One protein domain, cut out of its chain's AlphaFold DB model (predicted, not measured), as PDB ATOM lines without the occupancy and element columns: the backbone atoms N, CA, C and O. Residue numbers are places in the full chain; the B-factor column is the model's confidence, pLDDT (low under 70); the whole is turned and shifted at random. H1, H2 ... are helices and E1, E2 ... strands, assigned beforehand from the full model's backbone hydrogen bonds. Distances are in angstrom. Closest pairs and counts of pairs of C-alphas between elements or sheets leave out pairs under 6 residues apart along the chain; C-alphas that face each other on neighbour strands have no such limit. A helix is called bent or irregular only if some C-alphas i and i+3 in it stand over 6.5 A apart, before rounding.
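Overview. This is residues 294 to 509 of the 527 residues of a protein of Deltaproteobacteria bacterium (UniProt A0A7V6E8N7). Look for an open barrel: six parallel strands, E1 to E6, stand side by side in one strongly twisted sheet that curls round without closing, and H2 to H6 cover its outside. H1 packs on H2 farther out, H7 packs on H5, and the short H8 stands in the opening between the edge strands E1 and E6. The 216 printed residues hold eight named helices and six named strands, in the order H1 E1 H2 E2 H3 E3 H4 E4 H5 E5 H6 H7 E6 H8; the sheet's order is E1 E2 E3 E4 E5 E6, and the class is mixed, helices and strands. The whole is compact, with a radius of gyration of the C-alphas of 17.2 A, and its rounded outline spans 44 by 41 by 30 A.

Arrangement. Begin at H1, residues 294 to 308, which touches H2, residues 326 to 339, closest at the C-alphas of Ala 297 and Gln 328, 5.7 A apart. H1 only grazes the sheet, with residues 300 to 308. Edge strand E1, residues 315 to 318, is the parallel neighbour of E2, residues 342 to 347; look for N 316 and O 342, 2.7 A apart. H3, residues 355 to 364, touches H2 at a shallow tilt of 34 degrees, only just short of steep, with the C-alphas of Met 330 and Ala 361 closest at 5.5 A. E3, residues 369 to 374, is the parallel neighbour of E2, with N 371 and O 345 at 2.8 A. H4, residues 381 to 401, lies over E3 along the strands at a height over the sheet of 7.7 A; it is irregular, with C-alphas 386 and 389 7.2 A apart, and has a kink of 56 degrees near residue 388. E4, residues 410 to 416, is parallel to E3, with N 412 and O 370 at 2.9 A. H5, residues 429 to 441, touches residues 392 to 400 of H4, closest at the C-alphas of Lys 396 and Leu 435, 6.2 A. E5, residues 446 to 451, is parallel to E4, with N 448 and O 413 at 2.8 A. H6, residues 463 to 472, is on the sheet, and H7, residues 475 to 483, touches H5 at a shallow tilt of 8 degrees, with the C-alphas of Ala 429 and Leu 477 closest at 6.6 A. Edge strand E6, residues 487 to 492, is parallel to E5, with N 489 and O 447 at 2.8 A. H8, residues 501 to 508, lies over none of the strands; its closest C-alphas to E6 are those of Ala 504 and Val 492, 5.1 A. Five strand-helix-strand units, parallel neighbour strands joined through helices, have right-handed crossovers: E1 H2 E2, E2 H3 E3, E3 H4 E4, E4 H5 E5 and E5 H6 H7 E6. In three layers, helices on both faces of a sheet, H2 H3 H4 H5 H6 are on one face and H8 on the other. Every O i to N i+4 pair is within hydrogen-bond range in H1, H2, H3, H5, H6 and H7; H4 has 13 of 17, and H8 0 of 4 with 2 of 5 O i to N i+3 pairs.

Along the chain. Find C-alpha 294 at (49.324, 1.062, 10.400); from there H1 runs 20.8 A. H2 is 20.2 A long, H5 18.4 A, and H4, the longest helix by residues, 29.0 A from (56.058, -2.538, 44.635). E4, the longest strand, is 19.5 A. H8 ends at C-alpha 508, (57.968, -20.806, 28.805).

Size, cuts and confidence. The C-alphas farthest apart are those of Arg 405 and Asp 457, 48.1 A. The printed part has no cut. The long links are E4 to H5, 12 residues, and E5 to H6, 11 residues. The mean pLDDT of the printed part is 71.0, and 92 residues are under 70, among them 450 to 478 and 488 to 509.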
ATOM      1  N   ASP A 294      48.884   1.915  11.503       88.19
ATOM      2  CA  ASP A 294      49.324   1.062  10.400       88.19
ATOM      3  C   ASP A 294      50.819   0.762  10.433       88.19
ATOM      4  O   ASP A 294      51.218  -0.338  10.049       88.19
ATOM      5  N   GLU A 295      51.635   1.704  10.912       82.62
ATOM      6  CA  GLU A 295      53.067   1.475  11.089       82.62
ATOM      7  C   GLU A 295      53.269   0.439  12.178       82.62
ATOM      8  O   GLU A 295      53.799  -0.618  11.861       82.62
ATOM      9  N   VAL A 296      52.721   0.662  13.382       80.00
ATOM     10  CA  VAL A 296      52.812  -0.288  14.509       80.00
ATOM     11  C   VAL A 296      52.348  -1.690  14.101       80.00
ATOM     12  O   VAL A 296      53.003  -2.681  14.412       80.00
ATOM     13  N   ALA A 297      51.234  -1.798  13.374       83.00
ATOM     14  CA  ALA A 297      50.708  -3.082  12.924       83.00
ATOM     15  C   ALA A 297      51.622  -3.780  11.909       83.00
ATOM     16  O   ALA A 297      51.879  -4.978  12.035       83.00
ATOM     17  N   SER A 298      52.100  -3.048  10.899       82.38
ATOM     18  CA  SER A 298      52.970  -3.586   9.838       82.38
ATOM     19  C   SER A 298      54.292  -4.067  10.406       82.38
ATOM     20  O   SER A 298      54.780  -5.146  10.076       82.38
ATOM     21  N   ASP A 299      54.812  -3.273  11.319       77.00
ATOM     22  CA  ASP A 299      55.947  -3.588  12.134       77.00
ATOM     23  C   ASP A 299      55.701  -4.913  12.891       77.00
ATOM     24  O   ASP A 299      56.472  -5.870  12.731       77.00
ATOM     25  N   ILE A 300      54.628  -5.022  13.691       76.44
ATOM     26  CA  ILE A 300      54.348  -6.238  14.482       76.44
ATOM     27  C   ILE A 300      54.248  -7.462  13.562       76.44
ATOM     28  O   ILE A 300      54.818  -8.515  13.857       76.44
ATOM     29  N   ILE A 301      53.585  -7.312  12.415       81.00
ATOM     30  CA  ILE A 301      53.464  -8.343  11.377       81.00
ATOM     31  C   ILE A 301      54.839  -8.763  10.838       81.00
ATOM     32  O   ILE A 301      55.114  -9.959  10.718       81.00
ATOM     33  N   ALA A 302      55.732  -7.813  10.553       75.06
ATOM     34  CA  ALA A 302      57.100  -8.112  10.137       75.06
ATOM     35  C   ALA A 302      57.874  -8.853  11.238       75.06
ATOM     36  O   ALA A 302      58.701  -9.723  10.951       75.06
ATOM     37  N   GLY A 303      57.594  -8.545  12.507       71.88
ATOM     38  CA  GLY A 303      58.137  -9.283  13.641       71.88
ATOM     39  C   GLY A 303      57.674 -10.727  13.719       71.88
ATOM     40  O   GLY A 303      58.494 -11.643  13.787       71.88
ATOM     41  N   ILE A 304      56.370 -10.936  13.571       73.19
ATOM     42  CA  ILE A 304      55.768 -12.264  13.469       73.19
ATOM     43  C   ILE A 304      56.403 -13.064  12.316       73.19
ATOM     44  O   ILE A 304      56.768 -14.234  12.468       73.19
ATOM     45  N   GLY A 305      56.603 -12.422  11.162       68.75
ATOM     46  CA  GLY A 305      57.268 -13.017  10.001       68.75
ATOM     47  C   GLY A 305      58.690 -13.501  10.296       68.75
ATOM     48  O   GLY A 305      59.028 -14.640   9.973       68.75
ATOM     49  N   ARG A 306      59.511 -12.677  10.956       68.69
ATOM     50  CA  ARG A 306      60.904 -13.018  11.284       68.69
ATOM     51  C   ARG A 306      61.007 -14.192  12.253       68.69
ATOM     52  O   ARG A 306      61.813 -15.088  12.014       68.69
ATOM     53  N   THR A 307      60.168 -14.260  13.282       61.47
ATOM     54  CA  THR A 307      60.267 -15.345  14.272       61.47
ATOM     55  C   THR A 307      59.638 -16.655  13.792       61.47
ATOM     56  O   THR A 307      60.149 -17.725  14.113       61.47
ATOM     57  N   SER A 308      58.604 -16.589  12.946       56.44
ATOM     58  CA  SER A 308      57.987 -17.775  12.323       56.44
ATOM     59  C   SER A 308      58.834 -18.429  11.223       56.44
ATOM     60  O   SER A 308      58.539 -19.546  10.810       56.44
ATOM     61  N   SER A 309      59.908 -17.772  10.760       52.19
ATOM     62  CA  SER A 309      60.870 -18.373   9.819       52.19
ATOM     63  C   SER A 309      61.711 -19.504  10.440       52.19
ATOM     64  O   SER A 309      62.345 -20.272   9.716       52.19
ATOM     65  N   ARG A 310      61.678 -19.655  11.774       54.81
ATOM     66  CA  ARG A 310      62.162 -20.843  12.490       54.81
ATOM     67  C   ARG A 310      61.082 -21.924  12.383       54.81
ATOM     68  O   ARG A 310      59.999 -21.759  12.931       54.81
ATOM     69  N   SER A 311      61.372 -23.006  11.669       49.47
ATOM     70  CA  SER A 311      60.440 -23.995  11.095       49.47
ATOM     71  C   SER A 311      59.477 -24.753  12.036       49.47
ATOM     72  O   SER A 311      58.783 -25.640  11.559       49.47
ATOM     73  N   ASP A 312      59.368 -24.407  13.324       58.38
ATOM     74  CA  ASP A 312      58.588 -25.147  14.333       58.38
ATOM     75  C   ASP A 312      57.871 -24.244  15.368       58.38
ATOM     76  O   ASP A 312      57.704 -24.628  16.530       58.38
ATOM     77  N   CYS A 313      57.432 -23.031  15.003       63.47
ATOM     78  CA  CYS A 313      56.676 -22.177  15.934       63.47
ATOM     79  C   CYS A 313      55.274 -22.764  16.222       63.47
ATOM     80  O   CYS A 313      54.297 -22.499  15.522       63.47
ATOM     81  N   LYS A 314      55.175 -23.599  17.265       71.19
ATOM     82  CA  LYS A 314      53.923 -24.243  17.708       71.19
ATOM     83  C   LYS A 314      53.009 -23.303  18.490       71.19
ATOM     84  O   LYS A 314      51.804 -23.540  18.556       71.19
ATOM     85  N   GLU A 315      53.567 -22.261  19.096       73.19
ATOM     86  CA  GLU A 315      52.815 -21.371  19.971       73.19
ATOM     87  C   GLU A 315      53.242 -19.913  19.838       73.19
ATOM     88  O   GLU A 315      54.411 -19.596  19.929       73.19
ATOM     89  N   LEU A 316      52.245 -19.068  19.626       72.44
ATOM     90  CA  LEU A 316      52.191 -17.630  19.476       72.44
ATOM     91  C   LEU A 316      51.852 -16.769  20.703       72.44
ATOM     92  O   LEU A 316      50.667 -16.504  20.826       72.44
ATOM     93  N   THR A 317      52.745 -16.258  21.557       74.75
ATOM     94  CA  THR A 317      52.303 -15.278  22.595       74.75
ATOM     95  C   THR A 317      52.582 -13.827  22.184       74.75
ATOM     96  O   THR A 317      53.716 -13.491  21.860       74.75
ATOM     97  N   LEU A 318      51.554 -12.967  22.190       74.81
ATOM     98  CA  LEU A 318      51.644 -11.538  21.845       74.81
ATOM     99  C   LEU A 318      51.231 -10.644  23.016       74.81
ATOM    100  O   LEU A 318      50.317 -10.970  23.771       74.81
ATOM    101  N   ALA A 319      51.849  -9.471  23.125       75.38
ATOM    102  CA  ALA A 319      51.544  -8.495  24.164       75.38
ATOM    103  C   ALA A 319      51.526  -7.057  23.629       75.38
ATOM    104  O   ALA A 319      51.861  -6.811  22.474       75.38
ATOM    105  N   GLY A 320      51.055  -6.115  24.455       71.69
ATOM    106  CA  GLY A 320      50.979  -4.687  24.114       71.69
ATOM    107  C   GLY A 320      49.995  -4.322  22.997       71.69
ATOM    108  O   GLY A 320      49.916  -3.162  22.603       71.69
ATOM    109  N   LEU A 321      49.181  -5.276  22.540       81.44
ATOM    110  CA  LEU A 321      48.233  -5.086  21.439       81.44
ATOM    111  C   LEU A 321      47.067  -4.142  21.774       81.44
ATOM    112  O   LEU A 321      46.333  -3.735  20.881       81.44
ATOM    113  N   ALA A 322      46.873  -3.781  23.048       77.12
ATOM    114  CA  ALA A 322      45.787  -2.893  23.472       77.12
ATOM    115  C   ALA A 322      45.884  -1.485  22.849       77.12
ATOM    116  O   ALA A 322      44.872  -0.796  22.737       77.12
ATOM    117  N   PHE A 323      47.084  -1.060  22.440       78.62
ATOM    118  CA  PHE A 323      47.326   0.210  21.748       78.62
ATOM    119  C   PHE A 323      47.099   0.137  20.235       78.62
ATOM    120  O   PHE A 323      47.410   1.105  19.553       78.62
ATOM    121  N   LEU A 324      46.587  -0.982  19.713       85.38
ATOM    122  CA  LEU A 324      46.131  -1.071  18.333       85.38
ATOM    123  C   LEU A 324      44.651  -0.707  18.236       85.38
ATOM    124  O   LEU A 324      43.846  -1.128  19.071       85.38
ATOM    125  N   MET A 325      44.293   0.028  17.190       88.88
ATOM    126  CA  MET A 325      42.909   0.197  16.748       88.88
ATOM    127  C   MET A 325      42.338  -1.136  16.221       88.88
ATOM    128  O   MET A 325      43.109  -1.990  15.765       88.88
ATOM    129  N   PRO A 326      41.004  -1.338  16.228       91.56
ATOM    130  CA  PRO A 326      40.398  -2.646  15.948       91.56
ATOM    131  C   PRO A 326      40.798  -3.261  14.595       91.56
ATOM    132  O   PRO A 326      41.090  -4.456  14.512       91.56
ATOM    133  N   ALA A 327      40.882  -2.450  13.536       93.62
ATOM    134  CA  ALA A 327      41.271  -2.916  12.203       93.62
ATOM    135  C   ALA A 327      42.727  -3.420  12.160       93.62
ATOM    136  O   ALA A 327      43.021  -4.475  11.593       93.62
ATOM    137  N   GLN A 328      43.644  -2.687  12.790       92.50
ATOM    138  CA  GLN A 328      45.056  -3.047  12.890       92.50
ATOM    139  C   GLN A 328      45.273  -4.258  13.798       92.50
ATOM    140  O   GLN A 328      46.057  -5.146  13.456       92.50
ATOM    141  N   LEU A 329      44.533  -4.338  14.906       92.06
ATOM    142  CA  LEU A 329      44.522  -5.495  15.794       92.06
ATOM    143  C   LEU A 329      44.125  -6.767  15.033       92.06
ATOM    144  O   LEU A 329      44.863  -7.749  15.059       92.06
ATOM    145  N   MET A 330      43.015  -6.733  14.291       95.56
ATOM    146  CA  MET A 330      42.562  -7.854  13.458       95.56
ATOM    147  C   MET A 330      43.641  -8.307  12.466       95.56
ATOM    148  O   MET A 330      43.945  -9.496  12.386       95.56
ATOM    149  N   ARG A 331      44.279  -7.366  11.752       95.69
ATOM    150  CA  ARG A 331      45.364  -7.674  10.800       95.69
ATOM    151  C   ARG A 331      46.542  -8.386  11.472       95.69
ATOM    152  O   ARG A 331      47.047  -9.375  10.940       95.69
ATOM    153  N   VAL A 332      46.966  -7.908  12.643       90.25
ATOM    154  CA  VAL A 332      48.047  -8.523  13.432       90.25
ATOM    155  C   VAL A 332      47.672  -9.940  13.872       90.25
ATOM    156  O   VAL A 332      48.464 -10.867  13.699       90.25
ATOM    157  N   LEU A 333      46.462 -10.131  14.401       93.06
ATOM    158  CA  LEU A 333      46.008 -11.426  14.912       93.06
ATOM    159  C   LEU A 333      45.806 -12.462  13.798       93.06
ATOM    160  O   LEU A 333      46.179 -13.623  13.966       93.06
ATOM    161  N   GLN A 334      45.294 -12.047  12.637       95.00
ATOM    162  CA  GLN A 334      45.203 -12.898  11.447       95.00
ATOM    163  C   GLN A 334      46.586 -13.365  10.985       95.00
ATOM    164  O   GLN A 334      46.782 -14.548  10.697       95.00
ATOM    165  N   CYS A 335      47.571 -12.460  10.969       89.50
ATOM    166  CA  CYS A 335      48.951 -12.828  10.675       89.50
ATOM    167  C   CYS A 335      49.482 -13.843  11.696       89.50
ATOM    168  O   CYS A 335      49.992 -14.890  11.298       89.50
ATOM    169  N   ALA A 336      49.296 -13.593  12.994       86.44
ATOM    170  CA  ALA A 336      49.730 -14.496  14.057       86.44
ATOM    171  C   ALA A 336      49.159 -15.913  13.887       86.44
ATOM    172  O   ALA A 336      49.907 -16.891  13.907       86.44
ATOM    173  N   LYS A 337      47.851 -16.028  13.626       88.56
ATOM    174  CA  LYS A 337      47.182 -17.320  13.409       88.56
ATOM    175  C   LYS A 337      47.599 -18.014  12.118       88.56
ATOM    176  O   LYS A 337      47.582 -19.238  12.067       88.56
ATOM    177  N   SER A 338      48.032 -17.270  11.099       89.62
ATOM    178  CA  SER A 338      48.628 -17.872   9.898       89.62
ATOM    179  C   SER A 338      50.015 -18.484  10.147       89.62
ATOM    180  O   SER A 338      50.493 -19.264   9.324       89.62
ATOM    181  N   LYS A 339      50.680 -18.112  11.251       82.88
ATOM    182  CA  LYS A 339      52.063 -18.502  11.560       82.88
ATOM    183  C   LYS A 339      52.209 -19.509  12.691       82.88
ATOM    184  O   LYS A 339      53.196 -20.237  12.689       82.88
ATOM    185  N   ALA A 340      51.266 -19.562  13.626       81.06
ATOM    186  CA  ALA A 340      51.284 -20.514  14.727       81.06
ATOM    187  C   ALA A 340      49.893 -21.129  14.949       81.06
ATOM    188  O   ALA A 340      48.889 -20.410  14.914       81.06
ATOM    189  N   PRO A 341      49.808 -22.447  15.219       83.69
ATOM    190  CA  PRO A 341      48.530 -23.111  15.450       83.69
ATOM    191  C   PRO A 341      47.869 -22.641  16.749       83.69
ATOM    192  O   PRO A 341      46.654 -22.460  16.770       83.69
ATOM    193  N   THR A 342      48.655 -22.385  17.799       82.75
ATOM    194  CA  THR A 342      48.173 -21.795  19.058       82.75
ATOM    195  C   THR A 342      48.622 -20.344  19.144       82.75
ATOM    196  O   THR A 342      49.810 -20.089  19.001       82.75
ATOM    197  N   VAL A 343      47.721 -19.400  19.412       83.75
ATOM    198  CA  VAL A 343      48.034 -17.988  19.679       83.75
ATOM    199  C   VAL A 343      47.383 -17.546  20.987       83.75
ATOM    200  O   VAL A 343      46.184 -17.725  21.193       83.75
ATOM    201  N   ARG A 344      48.177 -16.934  21.860       84.62
ATOM    202  CA  ARG A 344      47.787 -16.341  23.137       84.62
ATOM    203  C   ARG A 344      48.073 -14.851  23.101       84.62
ATOM    204  O   ARG A 344      49.084 -14.424  22.546       84.62
ATOM    205  N   ILE A 345      47.212 -14.054  23.713       85.38
ATOM    206  CA  ILE A 345      47.419 -12.608  23.794       85.38
ATOM    207  C   ILE A 345      47.300 -12.112  25.226       85.38
ATOM    208  O   ILE A 345      46.418 -12.539  25.971       85.38
ATOM    209  N   LEU A 346      48.180 -11.188  25.603       83.69
ATOM    210  CA  LEU A 346      48.118 -10.490  26.878       83.69
ATOM    211  C   LEU A 346      47.260  -9.238  26.745       83.69
ATOM    212  O   LEU A 346      47.490  -8.387  25.883       83.69
ATOM    213  N   TYR A 347      46.290  -9.116  27.640       85.00
ATOM    214  CA  TYR A 347      45.340  -8.025  27.673       85.00
ATOM    215  C   TYR A 347      45.481  -7.218  28.961       85.00
ATOM    216  O   TYR A 347      45.157  -7.684  30.053       85.00
ATOM    217  N   SER A 348      45.958  -5.983  28.818       74.50
ATOM    218  CA  SER A 348      46.075  -5.029  29.924       74.50
ATOM    219  C   SER A 348      44.822  -4.170  30.107       74.50
ATOM    220  O   SER A 348      44.557  -3.716  31.209       74.50
ATOM    221  N   GLY A 349      44.038  -3.939  29.049       77.81
ATOM    222  CA  GLY A 349      42.784  -3.183  29.120       77.81
ATOM    223  C   GLY A 349      42.904  -1.658  29.208       77.81
ATOM    224  O   GLY A 349      41.919  -1.011  29.572       77.81
ATOM    225  N   PHE A 350      44.064  -1.090  28.848       75.88
ATOM    226  CA  PHE A 350      44.385   0.340  29.013       75.88
ATOM    227  C   PHE A 350      44.814   1.082  27.730       75.88
ATOM    228  O   PHE A 350      45.537   2.071  27.812       75.88
ATOM    229  N   GLY A 351      44.411   0.612  26.547       78.25
ATOM    230  CA  GLY A 351      44.821   1.208  25.267       78.25
ATOM    231  C   GLY A 351      43.684   1.855  24.470       78.25
ATOM    232  O   GLY A 351      42.675   2.263  25.049       78.25
ATOM    233  N   LEU A 352      43.877   1.949  23.151       82.50
ATOM    234  CA  LEU A 352      42.971   2.609  22.203       82.50
ATOM    235  C   LEU A 352      41.677   1.820  21.980       82.50
ATOM    236  O   LEU A 352      40.599   2.405  21.989       82.50
ATOM    237  N   SER A 353      41.767   0.496  21.842       85.38
ATOM    238  CA  SER A 353      40.576  -0.345  21.676       85.38
ATOM    239  C   SER A 353      39.791  -0.490  22.988       85.38
ATOM    240  O   SER A 353      40.361  -0.693  24.079       85.38
ATOM    241  N   SER A 354      38.460  -0.450  22.884       88.50
ATOM    242  CA  SER A 354      37.554  -0.855  23.964       88.50
ATOM    243  C   SER A 354      37.753  -2.330  24.336       88.50
ATOM    244  O   SER A 354      38.459  -3.084  23.660       88.50
ATOM    245  N   THR A 355      37.188  -2.757  25.471       89.62
ATOM    246  CA  THR A 355      37.288  -4.170  25.871       89.62
ATOM    247  C   THR A 355      36.533  -5.043  24.881       89.62
ATOM    248  O   THR A 355      37.045  -6.069  24.452       89.62
ATOM    249  N   GLU A 356      35.358  -4.593  24.475       91.44
ATOM    250  CA  GLU A 356      34.471  -5.249  23.533       91.44
ATOM    251  C   GLU A 356      35.147  -5.424  22.173       91.44
ATOM    252  O   GLU A 356      35.266  -6.556  21.715       91.44
ATOM    253  N   GLU A 357      35.684  -4.349  21.586       92.31
ATOM    254  CA  GLU A 357      36.373  -4.408  20.287       92.31
ATOM    255  C   GLU A 357      37.601  -5.324  20.328       92.31
ATOM    256  O   GLU A 357      37.836  -6.104  19.404       92.31
ATOM    257  N   PHE A 358      38.388  -5.262  21.409       92.06
ATOM    258  CA  PHE A 358      39.571  -6.107  21.555       92.06
ATOM    259  C   PHE A 358      39.196  -7.590  21.634       92.06
ATOM    260  O   PHE A 358      39.805  -8.433  20.971       92.06
ATOM    261  N   LEU A 359      38.192  -7.918  22.453       92.38
ATOM    262  CA  LEU A 359      37.716  -9.287  22.611       92.38
ATOM    263  C   LEU A 359      37.060  -9.798  21.328       92.38
ATOM    264  O   LEU A 359      37.325 -10.931  20.931       92.38
ATOM    265  N   GLU A 360      36.254  -8.974  20.661       92.44
ATOM    266  CA  GLU A 360      35.636  -9.303  19.378       92.44
ATOM    267  C   GLU A 360      36.692  -9.606  18.313       92.44
ATOM    268  O   GLU A 360      36.593 -10.633  17.639       92.44
ATOM    269  N   ALA A 361      37.744  -8.788  18.209       93.88
ATOM    270  CA  ALA A 361      38.858  -9.035  17.300       93.88
ATOM    271  C   ALA A 361      39.584 -10.353  17.622       93.88
ATOM    272  O   ALA A 361      39.837 -11.158  16.724       93.88
ATOM    273  N   ALA A 362      39.875 -10.605  18.903       93.12
ATOM    274  CA  ALA A 362      40.527 -11.834  19.355       93.12
ATOM    275  C   ALA A 362      39.708 -13.087  19.015       93.12
ATOM    276  O   ALA A 362      40.232 -14.044  18.440       93.12
ATOM    277  N   ILE A 363      38.413 -13.054  19.321       92.81
ATOM    278  CA  ILE A 363      37.470 -14.139  19.048       92.81
ATOM    279  C   ILE A 363      37.335 -14.371  17.544       92.81
ATOM    280  O   ILE A 363      37.448 -15.505  17.085       92.81
ATOM    281  N   SER A 364      37.127 -13.304  16.771       93.00
ATOM    282  CA  SER A 364      36.897 -13.385  15.323       93.00
ATOM    283  C   SER A 364      38.120 -13.899  14.569       93.00
ATOM    284  O   SER A 364      37.981 -14.590  13.562       93.00
ATOM    285  N   CYS A 365      39.322 -13.613  15.072       94.44
ATOM    286  CA  CYS A 365      40.562 -14.141  14.509       94.44
ATOM    287  C   CYS A 365      40.877 -15.572  14.973       94.44
ATOM    288  O   CYS A 365      41.832 -16.162  14.476       94.44
ATOM    289  N   GLY A 366      40.111 -16.147  15.905       93.19
ATOM    290  CA  GLY A 366      40.357 -17.493  16.422       93.19
ATOM    291  C   GLY A 366      41.587 -17.582  17.330       93.19
ATOM    292  O   GLY A 366      42.283 -18.598  17.314       93.19
ATOM    293  N   VAL A 367      41.874 -16.527  18.100       92.38
ATOM    294  CA  VAL A 367      42.882 -16.562  19.172       92.38
ATOM    295  C   VAL A 367      42.498 -17.649  20.177       92.38
ATOM    296  O   VAL A 367      41.328 -17.791  20.526       92.38
ATOM    297  N   ASP A 368      43.467 -18.428  20.644       91.19
ATOM    298  CA  ASP A 368      43.233 -19.565  21.537       91.19
ATOM    299  C   ASP A 368      43.065 -19.111  22.990       91.19
ATOM    300  O   ASP A 368      42.317 -19.716  23.756       91.19
ATOM    301  N   GLU A 369      43.737 -18.025  23.378       89.06
ATOM    302  CA  GLU A 369      43.688 -17.513  24.743       89.06
ATOM    303  C   GLU A 369      43.838 -15.995  24.849       89.06
ATOM    304  O   GLU A 369      44.739 -15.406  24.254       89.06
ATOM    305  N   VAL A 370      42.996 -15.382  25.684       91.50
ATOM    306  CA  VAL A 370      43.133 -13.989  26.128       91.50
ATOM    307  C   VAL A 370      43.458 -13.984  27.613       91.50
ATOM    308  O   VAL A 370      42.623 -14.340  28.446       91.50
ATOM    309  N   CYS A 371      44.673 -13.561  27.940       88.00
ATOM    310  CA  CYS A 371      45.189 -13.523  29.296       88.00
ATOM    311  C   CYS A 371      45.064 -12.110  29.879       88.00
ATOM    312  O   CYS A 371      45.755 -11.185  29.451       88.00
ATOM    313  N   PHE A 372      44.171 -11.938  30.852       87.81
ATOM    314  CA  PHE A 372      43.935 -10.676  31.550       87.81
ATOM    315  C   PHE A 372      45.050 -10.419  32.565       87.81
ATOM    316  O   PHE A 372      45.298 -11.248  33.438       87.81
ATOM    317  N   VAL A 373      45.718  -9.270  32.467       79.75
ATOM    318  CA  VAL A 373      46.909  -8.953  33.271       79.75
ATOM    319  C   VAL A 373      46.555  -8.125  34.509       79.75
ATOM    320  O   VAL A 373      45.945  -7.062  34.398       79.75
ATOM    321  N   LEU A 374      46.994  -8.579  35.686       75.44
ATOM    322  CA  LEU A 374      46.726  -7.971  36.990       75.44
ATOM    323  C   LEU A 374      47.990  -7.883  37.860       75.44
ATOM    324  O   LEU A 374      48.508  -8.918  38.261       75.44
ATOM    325  N   PRO A 375      48.409  -6.694  38.316       64.12
ATOM    326  CA  PRO A 375      48.509  -5.447  37.558       64.12
ATOM    327  C   PRO A 375      49.649  -5.525  36.523       64.12
ATOM    328  O   PRO A 375      50.388  -6.513  36.499       64.12
ATOM    329  N   PRO A 376      49.816  -4.515  35.647       56.00
ATOM    330  CA  PRO A 376      50.966  -4.480  34.760       56.00
ATOM    331  C   PRO A 376      52.273  -4.588  35.566       56.00
ATOM    332  O   PRO A 376      52.391  -4.000  36.643       56.00
ATOM    333  N   PRO A 377      53.254  -5.335  35.045       51.25
ATOM    334  CA  PRO A 377      54.477  -5.728  35.756       51.25
ATOM    335  C   PRO A 377      55.379  -4.568  36.158       51.25
ATOM    336  O   PRO A 377      56.250  -4.708  37.001       51.25
ATOM    337  N   SER A 378      55.147  -3.420  35.555       51.69
ATOM    338  CA  SER A 378      55.953  -2.232  35.696       51.69
ATOM    339  C   SER A 378      55.514  -1.315  36.844       51.69
ATOM    340  O   SER A 378      56.081  -0.249  37.049       51.69
ATOM    341  N   ILE A 379      54.453  -1.667  37.576       56.31
ATOM    342  CA  ILE A 379      54.077  -0.929  38.783       56.31
ATOM    343  C   ILE A 379      55.082  -1.253  39.883       56.31
ATOM    344  O   ILE A 379      55.250  -2.416  40.251       56.31
ATOM    345  N   ARG A 380      55.716  -0.213  40.431       57.69
ATOM    346  CA  ARG A 380      56.683  -0.380  41.516       57.69
ATOM    347  C   ARG A 380      56.008  -0.973  42.758       57.69
ATOM    348  O   ARG A 380      54.853  -0.624  43.041       57.69
ATOM    349  N   PRO A 381      56.689  -1.838  43.522       57.25
ATOM    350  CA  PRO A 381      56.058  -2.538  44.635       57.25
ATOM    351  C   PRO A 381      55.441  -1.628  45.707       57.25
ATOM    352  O   PRO A 381      54.361  -1.916  46.222       57.25
ATOM    353  N   GLU A 382      56.071  -0.492  45.997       58.75
ATOM    354  CA  GLU A 382      55.585   0.508  46.948       58.75
ATOM    355  C   GLU A 382      54.260   1.166  46.519       58.75
ATOM    356  O   GLU A 382      53.490   1.635  47.361       58.75
ATOM    357  N   GLU A 383      53.955   1.171  45.220       61.03
ATOM    358  CA  GLU A 383      52.711   1.713  44.657       61.03
ATOM    359  C   GLU A 383      51.623   0.641  44.518       61.03
ATOM    360  O   GLU A 383      50.426   0.950  44.489       61.03
ATOM    361  N   LEU A 384      52.035  -0.630  44.464       64.56
ATOM    362  CA  LEU A 384      51.177  -1.776  44.201       64.56
ATOM    363  C   LEU A 384      49.993  -1.831  45.166       64.56
ATOM    364  O   LEU A 384      48.850  -1.914  44.721       64.56
ATOM    365  N   LYS A 385      50.240  -1.706  46.476       65.12
ATOM    366  CA  LYS A 385      49.190  -1.790  47.507       65.12
ATOM    367  C   LYS A 385      48.062  -0.776  47.283       65.12
ATOM    368  O   LYS A 385      46.896  -1.091  47.502       65.12
ATOM    369  N   ALA A 386      48.396   0.431  46.820       66.25
ATOM    370  CA  ALA A 386      47.420   1.494  46.592       66.25
ATOM    371  C   ALA A 386      46.637   1.322  45.278       66.25
ATOM    372  O   ALA A 386      45.476   1.732  45.190       66.25
ATOM    373  N   LEU A 387      47.257   0.739  44.250       69.31
ATOM    374  CA  LEU A 387      46.678   0.643  42.906       69.31
ATOM    375  C   LEU A 387      45.961  -0.687  42.646       69.31
ATOM    376  O   LEU A 387      44.991  -0.733  41.885       69.31
ATOM    377  N   LEU A 388      46.398  -1.761  43.298       72.75
ATOM    378  CA  LEU A 388      45.940  -3.128  43.074       72.75
ATOM    379  C   LEU A 388      44.415  -3.322  43.184       72.75
ATOM    380  O   LEU A 388      43.862  -3.939  42.271       72.75
ATOM    381  N   PRO A 389      43.691  -2.765  44.183       75.75
ATOM    382  CA  PRO A 389      42.234  -2.912  44.247       75.75
ATOM    383  C   PRO A 389      41.527  -2.367  43.002       75.75
ATOM    384  O   PRO A 389      40.538  -2.932  42.538       75.75
ATOM    385  N   ARG A 390      42.054  -1.283  42.421       77.44
ATOM    386  CA  ARG A 390      41.483  -0.699  41.207       77.44
ATOM    387  C   ARG A 390      41.779  -1.550  39.978       77.44
ATOM    388  O   ARG A 390      40.908  -1.684  39.124       77.44
ATOM    389  N   PHE A 391      42.982  -2.120  39.878       78.50
ATOM    390  CA  PHE A 391      43.302  -3.060  38.803       78.50
ATOM    391  C   PHE A 391      42.427  -4.318  38.885       78.50
ATOM    392  O   PHE A 391      41.904  -4.753  37.864       78.50
ATOM    393  N   ALA A 392      42.196  -4.854  40.088       80.50
ATOM    394  CA  ALA A 392      41.330  -6.015  40.289       80.50
ATOM    395  C   ALA A 392      39.881  -5.728  39.866       80.50
ATOM    396  O   ALA A 392      39.292  -6.507  39.118       80.50
ATOM    397  N   GLU A 393      39.323  -4.584  40.273       85.25
ATOM    398  CA  GLU A 393      37.972  -4.183  39.862       85.25
ATOM    399  C   GLU A 393      37.878  -3.945  38.344       85.25
ATOM    400  O   GLU A 393      36.900  -4.347  37.719       85.25
ATOM    401  N   LYS A 394      38.918  -3.382  37.713       85.12
ATOM    402  CA  LYS A 394      38.974  -3.241  36.250       85.12
ATOM    403  C   LYS A 394      38.971  -4.597  35.541       85.12
ATOM    404  O   LYS A 394      38.173  -4.800  34.632       85.12
ATOM    405  N   VAL A 395      39.818  -5.535  35.969       87.56
ATOM    406  CA  VAL A 395      39.865  -6.890  35.390       87.56
ATOM    407  C   VAL A 395      38.535  -7.613  35.586       87.56
ATOM    408  O   VAL A 395      38.058  -8.284  34.676       87.56
ATOM    409  N   LYS A 396      37.887  -7.438  36.742       89.69
ATOM    410  CA  LYS A 396      36.540  -7.963  36.989       89.69
ATOM    411  C   LYS A 396      35.529  -7.406  35.986       89.69
ATOM    412  O   LYS A 396      34.757  -8.180  35.430       89.69
ATOM    413  N   GLN A 397      35.538  -6.097  35.736       90.12
ATOM    414  CA  GLN A 397      34.671  -5.467  34.735       90.12
ATOM    415  C   GLN A 397      34.947  -6.014  33.330       90.12
ATOM    416  O   GLN A 397      34.009  -6.391  32.634       90.12
ATOM    417  N   ASP A 398      36.216  -6.163  32.948       90.12
ATOM    418  CA  ASP A 398      36.583  -6.710  31.639       90.12
ATOM    419  C   ASP A 398      36.208  -8.199  31.485       90.12
ATOM    420  O   ASP A 398      35.748  -8.636  30.435       90.12
ATOM    421  N   LEU A 399      36.328  -9.007  32.541       89.75
ATOM    422  CA  LEU A 399      35.856 -10.397  32.531       89.75
ATOM    423  C   LEU A 399      34.325 -10.497  32.467       89.75
ATOM    424  O   LEU A 399      33.780 -11.511  32.022       89.75
ATOM    425  N   MET A 400      33.604  -9.472  32.929       89.88
ATOM    426  CA  MET A 400      32.146  -9.429  32.834       89.88
ATOM    427  C   MET A 400      31.657  -9.160  31.409       89.88
ATOM    428  O   MET A 400      30.588  -9.669  31.060       89.88
ATOM    429  N   THR A 401      32.429  -8.430  30.597       88.00
ATOM    430  CA  THR A 401      32.126  -8.193  29.174       88.00
ATOM    431  C   THR A 401      32.474  -9.401  28.302       88.00
ATOM    432  O   THR A 401      31.926  -9.551  27.210       88.00
ATOM    433  N   TYR A 402      33.304 -10.325  28.802       86.75
ATOM    434  CA  TYR A 402      33.635 -11.561  28.099       86.75
ATOM    435  C   TYR A 402      32.382 -12.410  27.805       86.75
ATOM    436  O   TYR A 402      31.608 -12.730  28.725       86.75
ATOM    437  N   PRO A 403      32.160 -12.828  26.546       80.94
ATOM    438  CA  PRO A 403      30.942 -13.531  26.168       80.94
ATOM    439  C   PRO A 403      30.797 -14.859  26.920       80.94
ATOM    440  O   PRO A 403      31.735 -15.636  27.055       80.94
ATOM    441  N   ALA A 404      29.582 -15.145  27.399       66.50
ATOM    442  CA  ALA A 404      29.260 -16.400  28.093       66.50
ATOM    443  C   ALA A 404      29.086 -17.608  27.144       66.50
ATOM    444  O   ALA A 404      28.923 -18.744  27.595       66.50
ATOM    445  N   ARG A 405      29.046 -17.367  25.826       65.50
ATOM    446  CA  ARG A 405      28.807 -18.398  24.806       65.50
ATOM    447  C   ARG A 405      30.063 -19.237  24.564       65.50
ATOM    448  O   ARG A 405      31.160 -18.880  24.974       65.50
ATOM    449  N   ASN A 406      29.880 -20.398  23.936       58.16
ATOM    450  CA  ASN A 406      30.967 -21.322  23.629       58.16
ATOM    451  C   ASN A 406      31.856 -20.748  22.512       58.16
ATOM    452  O   ASN A 406      31.625 -21.034  21.343       58.16
ATOM    453  N   ASN A 407      32.836 -19.926  22.883       68.19
ATOM    454  CA  ASN A 407      33.898 -19.483  21.989       68.19
ATOM    455  C   ASN A 407      35.134 -20.365  22.165       68.19
ATOM    456  O   ASN A 407      35.399 -20.868  23.256       68.19
ATOM    457  N   SER A 408      35.878 -20.554  21.078       80.81
ATOM    458  CA  SER A 408      37.149 -21.287  21.068       80.81
ATOM    459  C   SER A 408      38.267 -20.557  21.814       80.81
ATOM    460  O   SER A 408      39.230 -21.187  22.232       80.81
ATOM    461  N   THR A 409      38.135 -19.242  21.995       91.00
ATOM    462  CA  THR A 409      39.061 -18.415  22.770       91.00
ATOM    463  C   THR A 409      38.804 -18.603  24.262       91.00
ATOM    464  O   THR A 409      37.696 -18.357  24.736       91.00
ATOM    465  N   ALA A 410      39.817 -19.035  25.011       90.94
ATOM    466  CA  ALA A 410      39.729 -19.205  26.459       90.94
ATOM    467  C   ALA A 410      40.200 -17.936  27.195       90.94
ATOM    468  O   ALA A 410      41.274 -17.421  26.881       90.94
ATOM    469  N   PRO A 411      39.471 -17.429  28.204       93.06
ATOM    470  CA  PRO A 411      40.015 -16.411  29.089       93.06
ATOM    471  C   PRO A 411      40.962 -17.047  30.117       93.06
ATOM    472  O   PRO A 411      40.734 -18.165  30.594       93.06
ATOM    473  N   SER A 412      41.995 -16.315  30.514       90.31
ATOM    474  CA  SER A 412      42.866 -16.647  31.646       90.31
ATOM    475  C   SER A 412      43.280 -15.403  32.411       90.31
ATOM    476  O   SER A 412      43.057 -14.282  31.961       90.31
ATOM    477  N   LEU A 413      43.846 -15.590  33.597       86.38
ATOM    478  CA  LEU A 413      44.323 -14.494  34.432       86.38
ATOM    479  C   LEU A 413      45.829 -14.619  34.604       86.38
ATOM    480  O   LEU A 413      46.326 -15.712  34.846       86.38
ATOM    481  N   MET A 414      46.549 -13.510  34.550       81.38
ATOM    482  CA  MET A 414      47.939 -13.452  34.968       81.38
ATOM    483  C   MET A 414      48.099 -12.428  36.076       81.38
ATOM    484  O   MET A 414      47.757 -11.260  35.914       81.38
ATOM    485  N   VAL A 415      48.638 -12.889  37.196       75.38
ATOM    486  CA  VAL A 415      48.898 -12.111  38.395       75.38
ATOM    487  C   VAL A 415      50.393 -11.828  38.465       75.38
ATOM    488  O   VAL A 415      51.184 -12.748  38.660       75.38
ATOM    489  N   SER A 416      50.782 -10.568  38.291       68.06
ATOM    490  CA  SER A 416      52.160 -10.121  38.494       68.06
ATOM    491  C   SER A 416      52.449  -9.979  39.986       68.06
ATOM    492  O   SER A 416      51.731  -9.278  40.702       68.06
ATOM    493  N   LEU A 417      53.501 -10.649  40.451       62.53
ATOM    494  CA  LEU A 417      53.926 -10.719  41.843       62.53
ATOM    495  C   LEU A 417      55.310 -10.083  42.000       62.53
ATOM    496  O   LEU A 417      56.306 -10.800  42.081       62.53
ATOM    497  N   PRO A 418      55.413  -8.745  42.040       49.75
ATOM    498  CA  PRO A 418      56.712  -8.082  42.007       49.75
ATOM    499  C   PRO A 418      57.545  -8.253  43.289       49.75
ATOM    500  O   PRO A 418      58.745  -8.024  43.245       49.75
ATOM    501  N   LEU A 419      56.957  -8.694  44.412       48.06
ATOM    502  CA  LEU A 419      57.689  -8.997  45.649       48.06
ATOM    503  C   LEU A 419      57.171 -10.279  46.303       48.06
ATOM    504  O   LEU A 419      56.234 -10.263  47.101       48.06
ATOM    505  N   LEU A 420      57.819 -11.401  46.000       44.19
ATOM    506  CA  LEU A 420      57.595 -12.646  46.736       44.19
ATOM    507  C   LEU A 420      58.322 -12.699  48.082       44.19
ATOM    508  O   LEU A 420      57.975 -13.540  48.903       44.19
ATOM    509  N   TRP A 421      59.298 -11.826  48.336       44.00
ATOM    510  CA  TRP A 421      60.248 -12.010  49.435       44.00
ATOM    511  C   TRP A 421      59.869 -11.244  50.716       44.00
ATOM    512  O   TRP A 421      59.847 -11.862  51.779       44.00
ATOM    513  N   ASP A 422      59.363 -10.010  50.620       41.50
ATOM    514  CA  ASP A 422      59.190  -9.088  51.767       41.50
ATOM    515  C   ASP A 422      57.819  -9.107  52.476       41.50
ATOM    516  O   ASP A 422      57.364  -8.091  52.998       41.50
ATOM    517  N   ASN A 423      57.103 -10.235  52.499       42.19
ATOM    518  CA  ASN A 423      55.751 -10.321  53.097       42.19
ATOM    519  C   ASN A 423      54.725  -9.309  52.524       42.19
ATOM    520  O   ASN A 423      53.683  -9.074  53.127       42.19
ATOM    521  N   PHE A 424      54.972  -8.747  51.335       42.19
ATOM    522  CA  PHE A 424      54.125  -7.728  50.691       42.19
ATOM    523  C   PHE A 424      52.791  -8.256  50.127       42.19
ATOM    524  O   PHE A 424      52.034  -7.514  49.495       42.19
ATOM    525  N   PHE A 425      52.476  -9.531  50.363       47.19
ATOM    526  CA  PHE A 425      51.227 -10.167  49.958       47.19
ATOM    527  C   PHE A 425      50.071  -9.763  50.879       47.19
ATOM    528  O   PHE A 425      49.560 -10.549  51.665       47.19
ATOM    529  N   ASP A 426      49.629  -8.520  50.731       47.41
ATOM    530  CA  ASP A 426      48.312  -8.062  51.186       47.41
ATOM    531  C   ASP A 426      47.366  -7.944  49.971       47.41
ATOM    532  O   ASP A 426      46.498  -7.076  49.887       47.41
ATOM    533  N   PHE A 427      47.576  -8.800  48.958       51.81
ATOM    534  CA  PHE A 427      46.537  -9.113  47.983       51.81
ATOM    535  C   PHE A 427      45.525  -9.959  48.755       51.81
ATOM    536  O   PHE A 427      45.817 -11.115  49.059       51.81
ATOM    537  N   SER A 428      44.357  -9.408  49.108       56.25
ATOM    538  CA  SER A 428      43.339 -10.194  49.815       56.25
ATOM    539  C   SER A 428      43.045 -11.440  48.982       56.25
ATOM    540  O   SER A 428      42.564 -11.304  47.852       56.25
ATOM    541  N   ALA A 429      43.354 -12.630  49.502       64.25
ATOM    542  CA  ALA A 429      43.140 -13.891  48.793       64.25
ATOM    543  C   ALA A 429      41.714 -13.965  48.213       64.25
ATOM    544  O   ALA A 429      41.516 -14.450  47.103       64.25
ATOM    545  N   ASP A 430      40.746 -13.364  48.909       69.62
ATOM    546  CA  ASP A 430      39.351 -13.233  48.493       69.62
ATOM    547  C   ASP A 430      39.156 -12.504  47.156       69.62
ATOM    548  O   ASP A 430      38.409 -12.990  46.314       69.62
ATOM    549  N   ALA A 431      39.865 -11.401  46.892       72.00
ATOM    550  CA  ALA A 431      39.747 -10.684  45.618       72.00
ATOM    551  C   ALA A 431      40.246 -11.526  44.426       72.00
ATOM    552  O   ALA A 431      39.694 -11.441  43.331       72.00
ATOM    553  N   LEU A 432      41.261 -12.371  44.633       77.12
ATOM    554  CA  LEU A 432      41.834 -13.222  43.586       77.12
ATOM    555  C   LEU A 432      40.886 -14.384  43.357       77.12
ATOM    556  O   LEU A 432      40.562 -14.706  42.222       77.12
ATOM    557  N   LEU A 433      40.392 -14.971  44.445       78.81
ATOM    558  CA  LEU A 433      39.384 -16.015  44.408       78.81
ATOM    559  C   LEU A 433      38.102 -15.545  43.723       78.81
ATOM    560  O   LEU A 433      37.527 -16.303  42.950       78.81
ATOM    561  N   ASP A 434      37.660 -14.312  43.947       83.88
ATOM    562  CA  ASP A 434      36.487 -13.755  43.279       83.88
ATOM    563  C   ASP A 434      36.712 -13.563  41.776       83.88
ATOM    564  O   ASP A 434      35.836 -13.909  40.976       83.88
ATOM    565  N   LEU A 435      37.905 -13.112  41.373       87.12
ATOM    566  CA  LEU A 435      38.306 -13.092  39.966       87.12
ATOM    567  C   LEU A 435      38.371 -14.504  39.372       87.12
ATOM    568  O   LEU A 435      37.864 -14.716  38.275       87.12
ATOM    569  N   CYS A 436      38.910 -15.487  40.094       87.69
ATOM    570  CA  CYS A 436      38.966 -16.884  39.659       87.69
ATOM    571  C   CYS A 436      37.570 -17.507  39.526       87.69
ATOM    572  O   CYS A 436      37.288 -18.172  38.533       87.69
ATOM    573  N   LYS A 437      36.653 -17.259  40.470       89.81
ATOM    574  CA  LYS A 437      35.246 -17.688  40.366       89.81
ATOM    575  C   LYS A 437      34.599 -17.110  39.111       89.81
ATOM    576  O   LYS A 437      33.876 -17.813  38.405       89.81
ATOM    577  N   LEU A 438      34.848 -15.830  38.828       90.56
ATOM    578  CA  LEU A 438      34.352 -15.188  37.616       90.56
ATOM    579  C   LEU A 438      34.992 -15.795  36.359       90.56
ATOM    580  O   LEU A 438      34.273 -16.118  35.416       90.56
ATOM    581  N   LEU A 439      36.304 -16.019  36.368       90.88
ATOM    582  CA  LEU A 439      37.048 -16.659  35.287       90.88
ATOM    583  C   LEU A 439      36.468 -18.040  34.943       90.88
ATOM    584  O   LEU A 439      36.180 -18.312  33.778       90.88
ATOM    585  N   VAL A 440      36.205 -18.876  35.953       90.12
ATOM    586  CA  VAL A 440      35.599 -20.209  35.792       90.12
ATOM    587  C   VAL A 440      34.187 -20.121  35.217       90.12
ATOM    588  O   VAL A 440      33.842 -20.884  34.313       90.12
ATOM    589  N   ARG A 441      33.373 -19.148  35.654       89.75
ATOM    590  CA  ARG A 441      32.052 -18.882  35.043       89.75
ATOM    591  C   ARG A 441      32.158 -18.511  33.562       89.75
ATOM    592  O   ARG A 441      31.226 -18.773  32.804       89.75
ATOM    593  N   ARG A 442      33.290 -17.941  33.137       88.94
ATOM    594  CA  ARG A 442      33.632 -17.657  31.734       88.94
ATOM    595  C   ARG A 442      34.416 -18.791  31.059       88.94
ATOM    596  O   ARG A 442      34.982 -18.580  29.994       88.94
ATOM    597  N   LYS A 443      34.424 -19.995  31.646       87.81
ATOM    598  CA  LYS A 443      35.125 -21.202  31.166       87.81
ATOM    599  C   LYS A 443      36.655 -21.088  31.117       87.81
ATOM    600  O   LYS A 443      37.307 -21.955  30.537       87.81
ATOM    601  N   GLY A 444      37.232 -20.069  31.747       87.88
ATOM    602  CA  GLY A 444      38.672 -19.982  31.951       87.88
ATOM    603  C   GLY A 444      39.135 -20.963  33.026       87.88
ATOM    604  O   GLY A 444      38.421 -21.223  33.992       87.88
ATOM    605  N   LYS A 445      40.329 -21.531  32.844       84.12
ATOM    606  CA  LYS A 445      40.885 -22.569  33.738       84.12
ATOM    607  C   LYS A 445      42.324 -22.313  34.176       84.12
ATOM    608  O   LYS A 445      42.881 -23.115  34.918       84.12
ATOM    609  N   ARG A 446      42.946 -21.235  33.692       83.88
ATOM    610  CA  ARG A 446      44.370 -20.960  33.907       83.88
ATOM    611  C   ARG A 446      44.567 -19.660  34.663       83.88
ATOM    612  O   ARG A 446      43.980 -18.638  34.302       83.88
ATOM    613  N   VAL A 447      45.422 -19.725  35.678       81.31
ATOM    614  CA  VAL A 447      45.968 -18.557  36.364       81.31
ATOM    615  C   VAL A 447      47.483 -18.644  36.301       81.31
ATOM    616  O   VAL A 447      48.069 -19.621  36.757       81.31
ATOM    617  N   TYR A 448      48.111 -17.622  35.742       77.56
ATOM    618  CA  TYR A 448      49.554 -17.476  35.674       77.56
ATOM    619  C   TYR A 448      50.017 -16.582  36.820       77.56
ATOM    620  O   TYR A 448      49.548 -15.460  36.960       77.56
ATOM    621  N   PHE A 449      50.947 -17.050  37.632       71.19
ATOM    622  CA  PHE A 449      51.670 -16.238  38.595       71.19
ATOM    623  C   PHE A 449      52.977 -15.820  37.948       71.19
ATOM    624  O   PHE A 449      53.861 -16.646  37.731       71.19
ATOM    625  N   PHE A 450      53.065 -14.547  37.589       69.31
ATOM    626  CA  PHE A 450      54.260 -13.974  37.009       69.31
ATOM    627  C   PHE A 450      55.178 -13.453  38.118       69.31
ATOM    628  O   PHE A 450      54.739 -12.676  38.967       69.31
ATOM    629  N   VAL A 451      56.446 -13.854  38.089       58.88
ATOM    630  CA  VAL A 451      57.483 -13.391  39.016       58.88
ATOM    631  C   VAL A 451      58.572 -12.679  38.212       58.88
ATOM    632  O   VAL A 451      59.257 -13.338  37.422       58.88
ATOM    633  N   PRO A 452      58.730 -11.354  38.371       52.38
ATOM    634  CA  PRO A 452      59.832 -10.632  37.756       52.38
ATOM    635  C   PRO A 452      61.145 -10.883  38.501       52.38
ATOM    636  O   PRO A 452      61.161 -11.032  39.725       52.38
ATOM    637  N   ASP A 453      62.240 -10.899  37.749       48.31
ATOM    638  CA  ASP A 453      63.600 -11.052  38.261       48.31
ATOM    639  C   ASP A 453      64.128  -9.671  38.683       48.31
ATOM    640  O   ASP A 453      64.619  -8.896  37.864       48.31
ATOM    641  N   TYR A 454      63.918  -9.301  39.947       46.28
ATOM    642  CA  TYR A 454      64.382  -8.016  40.494       46.28
ATOM    643  C   TYR A 454      65.392  -8.169  41.637       46.28
ATOM    644  O   TYR A 454      65.718  -7.173  42.279       46.28
ATOM    645  N   LEU A 455      65.851  -9.384  41.953       43.44
ATOM    646  CA  LEU A 455      66.487  -9.645  43.246       43.44
ATOM    647  C   LEU A 455      67.805 -10.413  43.105       43.44
ATOM    648  O   LEU A 455      67.812 -11.635  43.045       43.44
ATOM    649  N   ASP A 456      68.879  -9.619  43.148       38.41
ATOM    650  CA  ASP A 456      70.281  -9.955  43.422       38.41
ATOM    651  C   ASP A 456      71.018 -10.914  42.466       38.41
ATOM    652  O   ASP A 456      70.448 -11.632  41.654       38.41
ATOM    653  N   ASP A 457      72.356 -10.877  42.543       42.97
ATOM    654  CA  ASP A 457      73.321 -11.576  41.676       42.97
ATOM    655  C   ASP A 457      73.231 -13.121  41.690       42.97
ATOM    656  O   ASP A 457      74.018 -13.789  41.005       42.97
ATOM    657  N   GLU A 458      72.298 -13.710  42.443       43.19
ATOM    658  CA  GLU A 458      72.137 -15.159  42.559       43.19
ATOM    659  C   GLU A 458      70.906 -15.669  41.792       43.19
ATOM    660  O   GLU A 458      69.812 -15.123  41.921       43.19
ATOM    661  N   PRO A 459      71.050 -16.742  40.990       43.09
ATOM    662  CA  PRO A 459      69.950 -17.281  40.201       43.09
ATOM    663  C   PRO A 459      68.782 -17.714  41.101       43.09
ATOM    664  O   PRO A 459      69.018 -18.267  42.182       43.09
ATOM    665  N   PRO A 460      67.522 -17.543  40.653       46.59
ATOM    666  CA  PRO A 460      66.368 -17.919  41.448       46.59
ATOM    667  C   PRO A 460      66.454 -19.401  41.845       46.59
ATOM    668  O   PRO A 460      66.734 -20.257  40.996       46.59
ATOM    669  N   PRO A 461      66.200 -19.745  43.120       51.44
ATOM    670  CA  PRO A 461      66.132 -21.139  43.523       51.44
ATOM    671  C   PRO A 461      64.995 -21.838  42.765       51.44
ATOM    672  O   PRO A 461      63.994 -21.209  42.436       51.44
ATOM    673  N   ASN A 462      65.171 -23.137  42.489       57.78
ATOM    674  CA  ASN A 462      64.259 -24.037  41.762       57.78
ATOM    675  C   ASN A 462      62.804 -23.516  41.628       57.78
ATOM    676  O   ASN A 462      62.123 -23.325  42.633       57.78
ATOM    677  N   TYR A 463      62.302 -23.355  40.396       52.66
ATOM    678  CA  TYR A 463      60.953 -22.859  40.075       52.66
ATOM    679  C   TYR A 463      59.821 -23.520  40.879       52.66
ATOM    680  O   TYR A 463      58.854 -22.862  41.271       52.66
ATOM    681  N   GLU A 464      59.947 -24.816  41.173       54.62
ATOM    682  CA  GLU A 464      58.974 -25.541  41.988       54.62
ATOM    683  C   GLU A 464      58.956 -25.035  43.440       54.62
ATOM    684  O   GLU A 464      57.902 -24.970  44.067       54.62
ATOM    685  N   MET A 465      60.104 -24.602  43.963       57.12
ATOM    686  CA  MET A 465      60.244 -23.967  45.272       57.12
ATOM    687  C   MET A 465      59.603 -22.576  45.301       57.12
ATOM    688  O   MET A 465      58.976 -22.236  46.301       57.12
ATOM    689  N   ILE A 466      59.688 -21.798  44.218       55.84
ATOM    690  CA  ILE A 466      59.030 -20.483  44.106       55.84
ATOM    691  C   ILE A 466      57.514 -20.651  44.127       55.84
ATOM    692  O   ILE A 466      56.847 -20.048  44.964       55.84
ATOM    693  N   LEU A 467      56.963 -21.524  43.276       58.50
ATOM    694  CA  LEU A 467      55.523 -21.791  43.256       58.50
ATOM    695  C   LEU A 467      55.046 -22.384  44.590       58.50
ATOM    696  O   LEU A 467      54.016 -21.966  45.115       58.50
ATOM    697  N   ARG A 468      55.817 -23.304  45.188       60.81
ATOM    698  CA  ARG A 468      55.545 -23.805  46.543       60.81
ATOM    699  C   ARG A 468      55.591 -22.691  47.580       60.81
ATOM    700  O   ARG A 468      54.765 -22.731  48.473       60.81
ATOM    701  N   THR A 469      56.484 -21.710  47.468       58.28
ATOM    702  CA  THR A 469      56.574 -20.564  48.390       58.28
ATOM    703  C   THR A 469      55.393 -19.608  48.226       58.28
ATOM    704  O   THR A 469      54.811 -19.178  49.218       58.28
ATOM    705  N   VAL A 470      54.982 -19.317  46.985       58.44
ATOM    706  CA  VAL A 470      53.773 -18.527  46.681       58.44
ATOM    707  C   VAL A 470      52.550 -19.188  47.321       58.44
ATOM    708  O   VAL A 470      51.776 -18.542  48.022       58.44
ATOM    709  N   LEU A 471      52.396 -20.498  47.106       62.75
ATOM    710  CA  LEU A 471      51.248 -21.268  47.579       62.75
ATOM    711  C   LEU A 471      51.335 -21.623  49.076       62.75
ATOM    712  O   LEU A 471      50.299 -21.763  49.715       62.75
ATOM    713  N   SER A 472      52.529 -21.744  49.668       59.34
ATOM    714  CA  SER A 472      52.706 -22.035  51.103       59.34
ATOM    715  C   SER A 472      52.443 -20.823  51.986       59.34
ATOM    716  O   SER A 472      52.052 -20.989  53.138       59.34
ATOM    717  N   ARG A 473      52.602 -19.610  51.445       55.84
ATOM    718  CA  ARG A 473      52.194 -18.361  52.104       55.84
ATOM    719  C   ARG A 473      50.671 -18.165  52.115       55.84
ATOM    720  O   ARG A 473      50.185 -17.308  52.845       55.84
ATOM    721  N   ALA A 474      49.922 -18.969  51.353       58.62
ATOM    722  CA  ALA A 474      48.460 -18.983  51.326       58.62
ATOM    723  C   ALA A 474      47.920 -20.417  51.106       58.62
ATOM    724  O   ALA A 474      47.391 -20.717  50.032       58.62
ATOM    725  N   PRO A 475      48.034 -21.324  52.096       57.47
ATOM    726  CA  PRO A 475      47.653 -22.734  51.941       57.47
ATOM    727  C   PRO A 475      46.180 -22.913  51.535       57.47
ATOM    728  O   PRO A 475      45.874 -23.743  50.677       57.47
ATOM    729  N   ASP A 476      45.292 -22.053  52.040       65.19
ATOM    730  CA  ASP A 476      43.881 -22.003  51.641       65.19
ATOM    731  C   ASP A 476      43.690 -21.633  50.164       65.19
ATOM    732  O   ASP A 476      42.737 -22.080  49.533       65.19
ATOM    733  N   LEU A 477      44.563 -20.796  49.591       67.81
ATOM    734  CA  LEU A 477      44.440 -20.353  48.202       67.81
ATOM    735  C   LEU A 477      44.687 -21.517  47.246       67.81
ATOM    736  O   LEU A 477      43.932 -21.676  46.294       67.81
ATOM    737  N   LYS A 478      45.698 -22.353  47.511       68.50
ATOM    738  CA  LYS A 478      45.970 -23.538  46.688       68.50
ATOM    739  C   LYS A 478      44.759 -24.470  46.658       68.50
ATOM    740  O   LYS A 478      44.274 -24.786  45.574       68.50
ATOM    741  N   GLN A 479      44.252 -24.847  47.833       72.50
ATOM    742  CA  GLN A 479      43.086 -25.720  47.946       72.50
ATOM    743  C   GLN A 479      41.866 -25.108  47.244       72.50
ATOM    744  O   GLN A 479      41.211 -25.772  46.449       72.50
ATOM    745  N   LYS A 480      41.589 -23.820  47.468       78.69
ATOM    746  CA  LYS A 480      40.450 -23.137  46.841       78.69
ATOM    747  C   LYS A 480      40.593 -23.014  45.318       78.69
ATOM    748  O   LYS A 480      39.591 -23.072  44.615       78.69
ATOM    749  N   LEU A 481      41.804 -22.847  44.778       78.94
ATOM    750  CA  LEU A 481      42.035 -22.869  43.327       78.94
ATOM    751  C   LEU A 481      41.796 -24.272  42.745       78.94
ATOM    752  O   LEU A 481      41.154 -24.387  41.701       78.94
ATOM    753  N   GLU A 482      42.244 -25.321  43.439       79.75
ATOM    754  CA  GLU A 482      41.985 -26.721  43.071       79.75
ATOM    755  C   GLU A 482      40.479 -27.045  43.110       79.75
ATOM    756  O   GLU A 482      39.955 -27.608  42.150       79.75
ATOM    757  N   GLU A 483      39.760 -26.611  44.151       84.12
ATOM    758  CA  GLU A 483      38.295 -26.732  44.271       84.12
ATOM    759  C   GLU A 483      37.550 -26.008  43.140       84.12
ATOM    760  O   GLU A 483      36.514 -26.474  42.665       84.12
ATOM    761  N   LEU A 484      38.089 -24.880  42.668       84.94
ATOM    762  CA  LEU A 484      37.560 -24.144  41.518       84.94
ATOM    763  C   LEU A 484      37.938 -24.776  40.166       84.94
ATOM    764  O   LEU A 484      37.454 -24.319  39.130       84.94
ATOM    765  N   GLY A 485      38.790 -25.806  40.147       82.25
ATOM    766  CA  GLY A 485      39.298 -26.421  38.920       82.25
ATOM    767  C   GLY A 485      40.225 -25.500  38.119       82.25
ATOM    768  O   GLY A 485      40.300 -25.611  36.892       82.25
ATOM    769  N   VAL A 486      40.896 -24.568  38.798       82.00
ATOM    770  CA  VAL A 486      41.828 -23.604  38.208       82.00
ATOM    771  C   VAL A 486      43.255 -24.098  38.407       82.00
ATOM    772  O   VAL A 486      43.693 -24.310  39.534       82.00
ATOM    773  N   ALA A 487      44.001 -24.247  37.314       71.50
ATOM    774  CA  ALA A 487      45.396 -24.664  37.355       71.50
ATOM    775  C   ALA A 487      46.317 -23.443  37.555       71.50
ATOM    776  O   ALA A 487      46.382 -22.590  36.658       71.50
ATOM    777  N   PRO A 488      47.032 -23.336  38.694       68.06
ATOM    778  CA  PRO A 488      48.056 -22.319  38.873       68.06
ATOM    779  C   PRO A 488      49.309 -22.694  38.070       68.06
ATOM    780  O   PRO A 488      49.829 -23.804  38.180       68.06
ATOM    781  N   MET A 489      49.814 -21.756  37.278       66.06
ATOM    782  CA  MET A 489      51.060 -21.882  36.526       66.06
ATOM    783  C   MET A 489      52.035 -20.801  36.972       66.06
ATOM    784  O   MET A 489      51.628 -19.663  37.169       66.06
ATOM    785  N   LEU A 490      53.317 -21.127  37.102       58.91
ATOM    786  CA  LEU A 490      54.355 -20.128  37.351       58.91
ATOM    787  C   LEU A 490      54.956 -19.666  36.018       58.91
ATOM    788  O   LEU A 490      55.276 -20.492  35.166       58.91
ATOM    789  N   VAL A 491      55.128 -18.357  35.861       58.72
ATOM    790  CA  VAL A 491      55.860 -17.730  34.755       58.72
ATOM    791  C   VAL A 491      56.999 -16.920  35.369       58.72
ATOM    792  O   VAL A 491      56.746 -16.057  36.206       58.72
ATOM    793  N   VAL A 492      58.245 -17.197  34.979       50.53
ATOM    794  CA  VAL A 492      59.432 -16.543  35.558       50.53
ATOM    795  C   VAL A 492      60.253 -15.863  34.476       50.53
ATOM    796  O   VAL A 492      60.455 -16.444  33.412       50.53
ATOM    797  N   ALA A 493      60.704 -14.637  34.757       48.38
ATOM    798  CA  ALA A 493      61.671 -13.898  33.948       48.38
ATOM    799  C   ALA A 493      63.082 -14.450  34.142       48.38
ATOM    800  O   ALA A 493      63.550 -14.435  35.271       48.38
ATOM    801  N   PRO A 494      63.775 -14.949  33.104       37.66
ATOM    802  CA  PRO A 494      65.205 -15.180  33.202       37.66
ATOM    803  C   PRO A 494      65.959 -13.877  32.901       37.66
ATOM    804  O   PRO A 494      65.870 -13.382  31.781       37.66
ATOM    805  N   GLY A 495      66.745 -13.342  33.845       39.59
ATOM    806  CA  GLY A 495      67.750 -12.320  33.520       39.59
ATOM    807  C   GLY A 495      68.202 -11.451  34.696       39.59
ATOM    808  O   GLY A 495      67.377 -10.867  35.381       39.59
ATOM    809  N   LYS A 496      69.529 -11.282  34.844       36.28
ATOM    810  CA  LYS A 496      70.241 -10.492  35.877       36.28
ATOM    811  C   LYS A 496      69.811  -9.016  35.959       36.28
ATOM    812  O   LYS A 496      70.539  -8.149  35.480       36.28
ATOM    813  N   GLY A 497      68.631  -8.701  36.484       37.31
ATOM    814  CA  GLY A 497      68.140  -7.320  36.622       37.31
ATOM    815  C   GLY A 497      67.986  -6.526  35.308       37.31
ATOM    816  O   GLY A 497      67.508  -5.396  35.326       37.31
ATOM    817  N   GLU A 498      68.360  -7.102  34.163       36.78
ATOM    818  CA  GLU A 498      68.025  -6.657  32.806       36.78
ATOM    819  C   GLU A 498      66.787  -7.396  32.262       36.78
ATOM    820  O   GLU A 498      66.227  -6.983  31.245       36.78
ATOM    821  N   GLY A 499      66.352  -8.450  32.972       36.41
ATOM    822  CA  GLY A 499      65.252  -9.342  32.622       36.41
ATOM    823  C   GLY A 499      63.910  -8.625  32.622       36.41
ATOM    824  O   GLY A 499      63.304  -8.384  33.668       36.41
ATOM    825  N   ARG A 500      63.422  -8.274  31.433       43.97
ATOM    826  CA  ARG A 500      62.102  -7.655  31.290       43.97
ATOM    827  C   ARG A 500      61.011  -8.708  31.477       43.97
ATOM    828  O   ARG A 500      61.187  -9.873  31.120       43.97
ATOM    829  N   PHE A 501      59.843  -8.291  31.964       37.84
ATOM    830  CA  PHE A 501      58.623  -9.109  32.017       37.84
ATOM    831  C   PHE A 501      58.362  -9.903  30.720       37.84
ATOM    832  O   PHE A 501      57.849 -11.021  30.752       37.84
ATOM    833  N   GLU A 502      58.758  -9.340  29.579       38.22
ATOM    834  CA  GLU A 502      58.611  -9.941  28.257       38.22
ATOM    835  C   GLU A 502      59.585 -11.109  27.974       38.22
ATOM    836  O   GLU A 502      59.208 -12.059  27.284       38.22
ATOM    837  N   GLU A 503      60.797 -11.109  28.547       36.00
ATOM    838  CA  GLU A 503      61.799 -12.179  28.366       36.00
ATOM    839  C   GLU A 503      61.401 -13.467  29.108       36.00
ATOM    840  O   GLU A 503      61.618 -14.575  28.612       36.00
ATOM    841  N   ALA A 504      60.685 -13.335  30.227       34.78
ATOM    842  CA  ALA A 504      60.052 -14.428  30.971       34.78
ATOM    843  C   ALA A 504      59.169 -15.340  30.145       34.78
ATOM    844  O   ALA A 504      59.314 -16.563  30.129       34.78
ATOM    845  N   LEU A 505      58.241 -14.708  29.437       33.84
ATOM    846  CA  LEU A 505      57.213 -15.367  28.659       33.84
ATOM    847  C   LEU A 505      57.829 -16.108  27.469       33.84
ATOM    848  O   LEU A 505      57.294 -17.126  27.041       33.84
ATOM    849  N   SER A 506      58.980 -15.647  26.967       36.41
ATOM    850  CA  SER A 506      59.728 -16.283  25.873       36.41
ATOM    851  C   SER A 506      60.421 -17.598  26.242       36.41
ATOM    852  O   SER A 506      60.676 -18.422  25.367       36.41
ATOM    853  N   SER A 507      60.694 -17.821  27.530       30.75
ATOM    854  CA  SER A 507      61.328 -19.052  28.022       30.75
ATOM    855  C   SER A 507      60.335 -20.192  28.286       30.75
ATOM    856  O   SER A 507      60.716 -21.362  28.274       30.75
ATOM    857  N   VAL A 508      59.054 -19.858  28.487       29.73
ATOM    858  CA  VAL A 508      57.968 -20.806  28.805       29.73
ATOM    859  C   VAL A 508      57.095 -21.107  27.579       29.73
ATOM    860  O   VAL A 508      56.576 -22.214  27.438       29.73
ATOM    861  N   PHE A 509      56.962 -20.146  26.665       27.38
ATOM    862  CA  PHE A 509      56.188 -20.247  25.427       27.38
ATOM    863  C   PHE A 509      57.071 -19.850  24.243       27.38
ATOM    864  O   PHE A 509      58.002 -19.071  24.420       27.38
TER     865      PHE A 509